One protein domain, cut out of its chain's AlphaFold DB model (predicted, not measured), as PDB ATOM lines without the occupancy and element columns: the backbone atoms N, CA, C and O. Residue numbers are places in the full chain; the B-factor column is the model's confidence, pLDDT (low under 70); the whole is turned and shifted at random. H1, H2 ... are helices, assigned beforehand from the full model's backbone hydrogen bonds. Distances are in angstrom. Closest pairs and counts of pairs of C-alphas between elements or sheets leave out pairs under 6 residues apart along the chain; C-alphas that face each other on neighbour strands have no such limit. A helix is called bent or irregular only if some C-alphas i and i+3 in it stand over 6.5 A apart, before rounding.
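What this domain is: This is residues 112 to 175 of the 222 residues of an uncharacterized protein of Fusarium oxysporum f. sp. lycopersici (strain 4287 / CBS 123668 / FGSC 9935 / NRRL 34936) (UniProt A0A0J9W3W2). One long, gently bent helix, H3, makes the length of a rod-shaped model, and two short helices, H1 and H2, pack on its first arm, H3a, to form a small body at one end. The far part of the helix sticks out from that body as a bare arm: residues 154 to 175, of which 154 to 173 belong to H3, stand free. The 64 printed residues hold three named helices, in the order H1, H2, H3, and no named strand; the class is all helix. The whole is extended, with a radius of gyration of the C-alphas of 17.2 A and spans of 56 by 22 by 15 A.

Where its parts are: H3, residues 136 to 173, was assigned as one helix by its hydrogen bonds, but it is bent: C-alphas 155 and 158 are 6.5 A apart. Its arm H3a, residues 136 to 155, measures 28.4 A from its first C-alpha at (3.875, -62.964, 116.788) to its last. Its arm H3b, residues 158 to 173, measures 22.4 A and ends with C-alpha 173 at (-23.129, -46.883, 159.353). Residues 156 and 157 belong to neither arm. H1, residues 112 to 119, begins with C-alpha 112 at (-13.678, -62.818, 126.843) and is 10.4 A long. H2, residues 126 to 132, is 10.1 A long.

How they stand to each other: The lines of H3a and H3b stand at a shallow tilt of 30 degrees, and the two arms are near each other. H1 touches H3a at a steep tilt of 59 degrees, opposite ways; the closest C-alphas, those of Pro 112 and Ile 149, are 5.3 A apart. H3a touches H1 with residues 145 to 152 alone. H2 and H3a form a helical hairpin, opposite ways at a shallow tilt of 1 degrees. They only just touch, with 3 pairs of C-alphas within 8 A, and H3a does so with residues 139 to 142 alone; the closest C-alphas are those of Glu 130 and Leu 139, 7.5 A apart. H1 and H2 are close but not clearly touching, with the C-alphas of Ile 119 and Ile 126 closest at 4.7 A. H3b is apart from H1 and from H2. In H2 and H3a every O i to N i+4 pair is within hydrogen-bond range; in H1 it is 3 of 4 and in H3b 11 of 12.

The domain as a whole: The two C-alphas farthest apart, those of Ser 135 and Ser 174, are 56.7 A apart. Without the stretch that stands free, the body has 42 residues and spans 27 by 22 by 12 A. The printed part has no cut. The link from H1 to H2 is short, with 6 residues, and the link from H2 to H3 is tight, with 3. The mean pLDDT of the printed part is 75.0; residue 123 and residues 158 to 175 are under 70.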
ATOM      1  N   PRO A 112     -14.858 -62.940 125.983       82.50
ATOM      2  CA  PRO A 112     -13.678 -62.818 126.843       82.50
ATOM      3  C   PRO A 112     -13.599 -63.931 127.903       82.50
ATOM      4  O   PRO A 112     -12.520 -64.215 128.421       82.50
ATOM      5  N   LEU A 113     -14.713 -64.617 128.195       83.31
ATOM      6  CA  LEU A 113     -14.751 -65.768 129.102       83.31
ATOM      7  C   LEU A 113     -14.004 -66.984 128.547       83.31
ATOM      8  O   LEU A 113     -13.405 -67.742 129.311       83.31
ATOM      9  N   PHE A 114     -14.007 -67.169 127.224       83.31
ATOM     10  CA  PHE A 114     -13.259 -68.251 126.595       83.31
ATOM     11  C   PHE A 114     -11.753 -68.051 126.790       83.31
ATOM     12  O   PHE A 114     -11.054 -68.966 127.229       83.31
ATOM     13  N   ALA A 115     -11.273 -66.825 126.567       85.81
ATOM     14  CA  ALA A 115      -9.901 -66.440 126.872       85.81
ATOM     15  C   ALA A 115      -9.585 -66.590 128.371       85.81
ATOM     16  O   ALA A 115      -8.552 -67.160 128.722       85.81
ATOM     17  N   ALA A 116     -10.492 -66.153 129.254       85.62
ATOM     18  CA  ALA A 116     -10.311 -66.248 130.704       85.62
ATOM     19  C   ALA A 116     -10.059 -67.681 131.162       85.62
ATOM     20  O   ALA A 116      -9.144 -67.919 131.942       85.62
ATOM     21  N   ARG A 117     -10.805 -68.654 130.630       83.12
ATOM     22  CA  ARG A 117     -10.616 -70.069 130.970       83.12
ATOM     23  C   ARG A 117      -9.187 -70.555 130.712       83.12
ATOM     24  O   ARG A 117      -8.659 -71.323 131.510       83.12
ATOM     25  N   ILE A 118      -8.590 -70.152 129.592       82.62
ATOM     26  CA  ILE A 118      -7.238 -70.582 129.215       82.62
ATOM     27  C   ILE A 118      -6.205 -69.834 130.069       82.62
ATOM     28  O   ILE A 118      -5.307 -70.439 130.643       82.62
ATOM     29  N   ILE A 119      -6.373 -68.518 130.201       84.56
ATOM     30  CA  ILE A 119      -5.445 -67.619 130.898       84.56
ATOM     31  C   ILE A 119      -5.398 -67.885 132.408       84.56
ATOM     32  O   ILE A 119      -4.330 -67.796 133.009       84.56
ATOM     33  N   LEU A 120      -6.537 -68.232 133.010       81.69
ATOM     34  CA  LEU A 120      -6.689 -68.488 134.444       81.69
ATOM     35  C   LEU A 120      -6.507 -69.969 134.808       81.69
ATOM     36  O   LEU A 120      -6.820 -70.365 135.931       81.69
ATOM     37  N   HIS A 121      -6.037 -70.809 133.881       77.31
ATOM     38  CA  HIS A 121      -5.823 -72.219 134.177       77.31
ATOM     39  C   HIS A 121      -4.770 -72.366 135.294       77.31
ATOM     40  O   HIS A 121      -3.637 -71.919 135.112       77.31
ATOM     41  N   PRO A 122      -5.077 -73.037 136.420       72.62
ATOM     42  CA  PRO A 122      -4.234 -72.998 137.619       72.62
ATOM     43  C   PRO A 122      -2.837 -73.589 137.409       72.62
ATOM     44  O   PRO A 122      -1.928 -73.253 138.151       72.62
ATOM     45  N   ARG A 123      -2.658 -74.452 136.403       67.38
ATOM     46  CA  ARG A 123      -1.393 -75.152 136.116       67.38
ATOM     47  C   ARG A 123      -0.643 -74.644 134.877       67.38
ATOM     48  O   ARG A 123       0.553 -74.857 134.748       67.38
ATOM     49  N   PHE A 124      -1.336 -74.001 133.942       71.19
ATOM     50  CA  PHE A 124      -0.771 -73.625 132.633       71.19
ATOM     51  C   PHE A 124      -1.141 -72.200 132.249       71.19
ATOM     52  O   PHE A 124      -1.180 -71.890 131.066       71.19
ATOM     53  N   GLY A 125      -1.504 -71.371 133.231       80.81
ATOM     54  CA  GLY A 125      -2.043 -70.038 133.007       80.81
ATOM     55  C   GLY A 125      -1.112 -69.131 132.203       80.81
ATOM     56  O   GLY A 125      -0.127 -69.543 131.596       80.81
ATOM     57  N   ILE A 126      -1.417 -67.844 132.207       82.19
ATOM     58  CA  ILE A 126      -0.778 -66.859 131.326       82.19
ATOM     59  C   ILE A 126       0.759 -66.921 131.236       82.19
ATOM     60  O   ILE A 126       1.300 -66.777 130.145       82.19
ATOM     61  N   SER A 127       1.453 -67.212 132.340       78.06
ATOM     62  CA  SER A 127       2.915 -67.324 132.398       78.06
ATOM     63  C   SER A 127       3.474 -68.451 131.522       78.06
ATOM     64  O   SER A 127       4.531 -68.296 130.918       78.06
ATOM     65  N   TRP A 128       2.764 -69.579 131.418       82.06
ATOM     66  CA  TRP A 128       3.163 -70.693 130.554       82.06
ATOM     67  C   TRP A 128       2.977 -70.349 129.073       82.06
ATOM     68  O   TRP A 128       3.829 -70.687 128.250       82.06
ATOM     69  N   LEU A 129       1.894 -69.638 128.739       81.00
ATOM     70  CA  LEU A 129       1.648 -69.158 127.378       81.00
ATOM     71  C   LEU A 129       2.746 -68.186 126.943       81.00
ATOM     72  O   LEU A 129       3.286 -68.331 125.856       81.00
ATOM     73  N   GLU A 130       3.133 -67.249 127.811       80.56
ATOM     74  CA  GLU A 130       4.214 -66.295 127.528       80.56
ATOM     75  C   GLU A 130       5.592 -66.959 127.392       80.56
ATOM     76  O   GLU A 130       6.439 -66.446 126.668       80.56
ATOM     77  N   ALA A 131       5.815 -68.100 128.051       80.62
ATOM     78  CA  ALA A 131       7.063 -68.856 127.952       80.62
ATOM     79  C   ALA A 131       7.122 -69.790 126.730       80.62
ATOM     80  O   ALA A 131       8.201 -70.038 126.198       80.62
ATOM     81  N   THR A 132       5.978 -70.332 126.302       81.69
ATOM     82  CA  THR A 132       5.917 -71.377 125.264       81.69
ATOM     83  C   THR A 132       5.612 -70.808 123.881       81.69
ATOM     84  O   THR A 132       5.990 -71.396 122.869       81.69
ATOM     85  N   TRP A 133       4.897 -69.686 123.801       82.56
ATOM     86  CA  TRP A 133       4.450 -69.127 122.528       82.56
ATOM     87  C   TRP A 133       5.476 -68.150 121.958       82.56
ATOM     88  O   TRP A 133       5.776 -67.121 122.557       82.56
ATOM     89  N   VAL A 134       5.993 -68.477 120.772       79.56
ATOM     90  CA  VAL A 134       7.082 -67.733 120.113       79.56
ATOM     91  C   VAL A 134       6.590 -66.974 118.874       79.56
ATOM     92  O   VAL A 134       7.255 -66.047 118.418       79.56
ATOM     93  N   SER A 135       5.424 -67.322 118.315       87.44
ATOM     94  CA  SER A 135       4.926 -66.644 117.114       87.44
ATOM     95  C   SER A 135       4.263 -65.301 117.441       87.44
ATOM     96  O   SER A 135       3.559 -65.154 118.441       87.44
ATOM     97  N   GLU A 136       4.450 -64.302 116.572       82.81
ATOM     98  CA  GLU A 136       3.875 -62.964 116.788       82.81
ATOM     99  C   GLU A 136       2.340 -63.001 116.816       82.81
ATOM    100  O   GLU A 136       1.720 -62.301 117.608       82.81
ATOM    101  N   GLU A 137       1.710 -63.866 116.013       82.00
ATOM    102  CA  GLU A 137       0.250 -64.044 116.010       82.00
ATOM    103  C   GLU A 137      -0.268 -64.576 117.358       82.00
ATOM    104  O   GLU A 137      -1.303 -64.132 117.860       82.00
ATOM    105  N   GLN A 138       0.478 -65.491 117.979       82.38
ATOM    106  CA  GLN A 138       0.169 -66.039 119.297       82.38
ATOM    107  C   GLN A 138       0.333 -64.982 120.395       82.38
ATOM    108  O   GLN A 138      -0.539 -64.831 121.251       82.38
ATOM    109  N   LEU A 139       1.414 -64.202 120.352       80.75
ATOM    110  CA  LEU A 139       1.638 -63.107 121.298       80.75
ATOM    111  C   LEU A 139       0.605 -61.983 121.133       80.75
ATOM    112  O   LEU A 139       0.132 -61.431 122.129       80.75
ATOM    113  N   ALA A 140       0.213 -61.668 119.898       84.94
ATOM    114  CA  ALA A 140      -0.859 -60.724 119.609       84.94
ATOM    115  C   ALA A 140      -2.184 -61.188 120.229       84.94
ATOM    116  O   ALA A 140      -2.851 -60.393 120.892       84.94
ATOM    117  N   TRP A 141      -2.510 -62.479 120.111       86.69
ATOM    118  CA  TRP A 141      -3.670 -63.057 120.788       86.69
ATOM    119  C   TRP A 141      -3.571 -62.929 122.310       86.69
ATOM    120  O   TRP A 141      -4.538 -62.524 122.942       86.69
ATOM    121  N   VAL A 142      -2.413 -63.207 122.920       85.50
ATOM    122  CA  VAL A 142      -2.235 -63.091 124.382       85.50
ATOM    123  C   VAL A 142      -2.473 -61.658 124.861       85.50
ATOM    124  O   VAL A 142      -3.162 -61.443 125.863       85.50
ATOM    125  N   ARG A 143      -1.935 -60.665 124.146       85.62
ATOM    126  CA  ARG A 143      -2.141 -59.239 124.456       85.62
ATOM    127  C   ARG A 143      -3.621 -58.874 124.376       85.62
ATOM    128  O   ARG A 143      -4.165 -58.275 125.301       85.62
ATOM    129  N   ASP A 144      -4.266 -59.276 123.294       87.88
ATOM    130  CA  ASP A 144      -5.669 -58.998 123.020       87.88
ATOM    131  C   ASP A 144      -6.616 -59.702 124.013       87.88
ATOM    132  O   ASP A 144      -7.560 -59.103 124.530       87.88
ATOM    133  N   ALA A 145      -6.296 -60.939 124.390       87.56
ATOM    134  CA  ALA A 145      -6.991 -61.714 125.407       87.56
ATOM    135  C   ALA A 145      -6.860 -61.085 126.807       87.56
ATOM    136  O   ALA A 145      -7.858 -60.953 127.519       87.56
ATOM    137  N   LYS A 146      -5.659 -60.625 127.190       86.31
ATOM    138  CA  LYS A 146      -5.438 -59.874 128.441       86.31
ATOM    139  C   LYS A 146      -6.300 -58.612 128.493       86.31
ATOM    140  O   LYS A 146      -6.896 -58.329 129.531       86.31
ATOM    141  N   VAL A 147      -6.375 -57.866 127.391       88.62
ATOM    142  CA  VAL A 147      -7.214 -56.662 127.287       88.62
ATOM    143  C   VAL A 147      -8.697 -57.020 127.382       88.62
ATOM    144  O   VAL A 147      -9.412 -56.397 128.162       88.62
ATOM    145  N   GLY A 148      -9.151 -58.047 126.662       87.50
ATOM    146  CA  GLY A 148     -10.553 -58.470 126.664       87.50
ATOM    147  C   GLY A 148     -11.055 -58.914 128.040       87.50
ATOM    148  O   GLY A 148     -12.153 -58.539 128.444       87.50
ATOM    149  N   ILE A 149     -10.242 -59.660 128.798       87.12
ATOM    150  CA  ILE A 149     -10.595 -60.063 130.169       87.12
ATOM    151  C   ILE A 149     -10.616 -58.849 131.103       87.12
ATOM    152  O   ILE A 149     -11.532 -58.737 131.915       87.12
ATOM    153  N   LYS A 150      -9.646 -57.931 130.979       86.31
ATOM    154  CA  LYS A 150      -9.612 -56.687 131.767       86.31
ATOM    155  C   LYS A 150     -10.856 -55.829 131.513       86.31
ATOM    156  O   LYS A 150     -11.518 -55.448 132.472       86.31
ATOM    157  N   ASP A 151     -11.221 -55.599 130.252       87.62
ATOM    158  CA  ASP A 151     -12.426 -54.840 129.881       87.62
ATOM    159  C   ASP A 151     -13.708 -55.521 130.390       87.62
ATOM    160  O   ASP A 151     -14.573 -54.863 130.967       87.62
ATOM    161  N   TYR A 152     -13.814 -56.850 130.271       86.19
ATOM    162  CA  TYR A 152     -14.951 -57.599 130.814       86.19
ATOM    163  C   TYR A 152     -15.070 -57.459 132.337       86.19
ATOM    164  O   TYR A 152     -16.158 -57.188 132.849       86.19
ATOM    165  N   PHE A 153     -13.957 -57.616 133.056       83.62
ATOM    166  CA  PHE A 153     -13.920 -57.528 134.514       83.62
ATOM    167  C   PHE A 153     -14.258 -56.114 134.999       83.62
ATOM    168  O   PHE A 153     -15.080 -55.960 135.895       83.62
ATOM    169  N   THR A 154     -13.731 -55.069 134.362       84.81
ATOM    170  CA  THR A 154     -14.087 -53.691 134.726       84.81
ATOM    171  C   THR A 154     -15.561 -53.378 134.441       84.81
ATOM    172  O   THR A 154     -16.223 -52.732 135.252       84.81
ATOM    173  N   ARG A 155     -16.122 -53.872 133.328       83.69
ATOM    174  CA  ARG A 155     -17.539 -53.645 132.989       83.69
ATOM    175  C   ARG A 155     -18.507 -54.329 133.946       83.69
ATOM    176  O   ARG A 155     -19.513 -53.729 134.309       83.69
ATOM    177  N   TRP A 156     -18.237 -55.581 134.307       79.19
ATOM    178  CA  TRP A 156     -19.206 -56.419 135.019       79.19
ATOM    179  C   TRP A 156     -18.867 -56.646 136.490       79.19
ATOM    180  O   TRP A 156     -19.782 -56.836 137.285       79.19
ATOM    181  N   TYR A 157     -17.590 -56.611 136.866       70.25
ATOM    182  CA  TYR A 157     -17.136 -56.896 138.224       70.25
ATOM    183  C   TYR A 157     -16.833 -55.616 139.016       70.25
ATOM    184  O   TYR A 157     -17.446 -55.423 140.064       70.25
ATOM    185  N   ASP A 158     -16.012 -54.688 138.504       68.62
ATOM    186  CA  ASP A 158     -15.691 -53.433 139.224       68.62
ATOM    187  C   ASP A 158     -16.935 -52.551 139.449       68.62
ATOM    188  O   ASP A 158     -17.103 -51.966 140.516       68.62
ATOM    189  N   MET A 159     -17.851 -52.499 138.473       59.12
ATOM    190  CA  MET A 159     -19.120 -51.762 138.590       59.12
ATOM    191  C   MET A 159     -20.080 -52.379 139.616       59.12
ATOM    192  O   MET A 159     -20.898 -51.683 140.210       59.12
ATOM    193  N   SER A 160     -20.000 -53.697 139.812       60.03
ATOM    194  CA  SER A 160     -20.820 -54.395 140.804       60.03
ATOM    195  C   SER A 160     -20.254 -54.232 142.217       60.03
ATOM    196  O   SER A 160     -21.022 -54.082 143.164       60.03
ATOM    197  N   GLN A 161     -18.923 -54.190 142.359       59.06
ATOM    198  CA  GLN A 161     -18.235 -54.022 143.643       59.06
ATOM    199  C   GLN A 161     -18.567 -52.681 144.297       59.06
ATOM    200  O   GLN A 161     -18.942 -52.662 145.465       59.06
ATOM    201  N   SER A 162     -18.549 -51.577 143.544       58.97
ATOM    202  CA  SER A 162     -18.942 -50.264 144.074       58.97
ATOM    203  C   SER A 162     -20.387 -50.248 144.591       58.97
ATOM    204  O   SER A 162     -20.667 -49.626 145.610       58.97
ATOM    205  N   GLN A 163     -21.290 -50.994 143.951       53.09
ATOM    206  CA  GLN A 163     -22.694 -51.109 144.352       53.09
ATOM    207  C   GLN A 163     -22.883 -51.960 145.629       53.09
ATOM    208  O   GLN A 163     -23.715 -51.641 146.485       53.09
ATOM    209  N   TYR A 164     -22.091 -53.024 145.803       54.88
ATOM    210  CA  TYR A 164     -22.052 -53.814 147.043       54.88
ATOM    211  C   TYR A 164     -21.371 -53.061 148.194       54.88
ATOM    212  O   TYR A 164     -21.848 -53.118 149.325       54.88
ATOM    213  N   GLU A 165     -20.291 -52.327 147.928       58.06
ATOM    214  CA  GLU A 165     -19.603 -51.501 148.923       58.06
ATOM    215  C   GLU A 165     -20.478 -50.327 149.381       58.06
ATOM    216  O   GLU A 165     -20.585 -50.095 150.581       58.06
ATOM    217  N   GLU A 166     -21.193 -49.655 148.472       55.56
ATOM    218  CA  GLU A 166     -22.121 -48.561 148.794       55.56
ATOM    219  C   GLU A 166     -23.279 -49.039 149.690       55.56
ATOM    220  O   GLU A 166     -23.591 -48.427 150.716       55.56
ATOM    221  N   THR A 167     -23.872 -50.193 149.374       54.59
ATOM    222  CA  THR A 167     -24.923 -50.796 150.210       54.59
ATOM    223  C   THR A 167     -24.385 -51.320 151.545       54.59
ATOM    224  O   THR A 167     -25.051 -51.182 152.575       54.59
ATOM    225  N   MET A 168     -23.172 -51.878 151.582       54.62
ATOM    226  CA  MET A 168     -22.513 -52.298 152.824       54.62
ATOM    227  C   MET A 168     -22.124 -51.110 153.702       54.62
ATOM    228  O   MET A 168     -22.240 -51.212 154.918       54.62
ATOM    229  N   GLN A 169     -21.733 -49.975 153.126       53.94
ATOM    230  CA  GLN A 169     -21.347 -48.771 153.862       53.94
ATOM    231  C   GLN A 169     -22.559 -48.093 154.523       53.94
ATOM    232  O   GLN A 169     -22.478 -47.707 155.691       53.94
ATOM    233  N   TYR A 170     -23.713 -48.055 153.845       49.47
ATOM    234  CA  TYR A 170     -24.991 -47.628 154.441       49.47
ATOM    235  C   TYR A 170     -25.455 -48.557 155.580       49.47
ATOM    236  O   TYR A 170     -25.909 -48.095 156.633       49.47
ATOM    237  N   ASN A 171     -25.297 -49.873 155.411       56.44
ATOM    238  CA  ASN A 171     -25.634 -50.853 156.446       56.44
ATOM    239  C   ASN A 171     -24.615 -50.880 157.603       56.44
ATOM    240  O   ASN A 171     -25.003 -51.136 158.738       56.44
ATOM    241  N   ALA A 172     -23.337 -50.588 157.352       51.75
ATOM    242  CA  ALA A 172     -22.284 -50.502 158.365       51.75
ATOM    243  C   ALA A 172     -22.425 -49.240 159.225       51.75
ATOM    244  O   ALA A 172     -22.301 -49.323 160.444       51.75
ATOM    245  N   ALA A 173     -22.777 -48.099 158.620       52.41
ATOM    246  CA  ALA A 173     -23.129 -46.883 159.353       52.41
ATOM    247  C   ALA A 173     -24.376 -47.074 160.240       52.41
ATOM    248  O   ALA A 173     -24.501 -46.429 161.273       52.41
ATOM    249  N   SER A 174     -25.269 -48.001 159.876       52.66
ATOM    250  CA  SER A 174     -26.420 -48.388 160.706       52.66
ATOM    251  C   SER A 174     -26.068 -49.381 161.829       52.66
ATOM    252  O   SER A 174     -26.851 -49.546 162.759       52.66
ATOM    253  N   ARG A 175     -24.894 -50.034 161.778       52.69
ATOM    254  CA  ARG A 175     -24.401 -50.990 162.794       52.69
ATOM    255  C   ARG A 175     -23.508 -50.352 163.866       52.69
ATOM    256  O   ARG A 175     -22.901 -51.070 164.651       52.69
TER     257      ARG A 175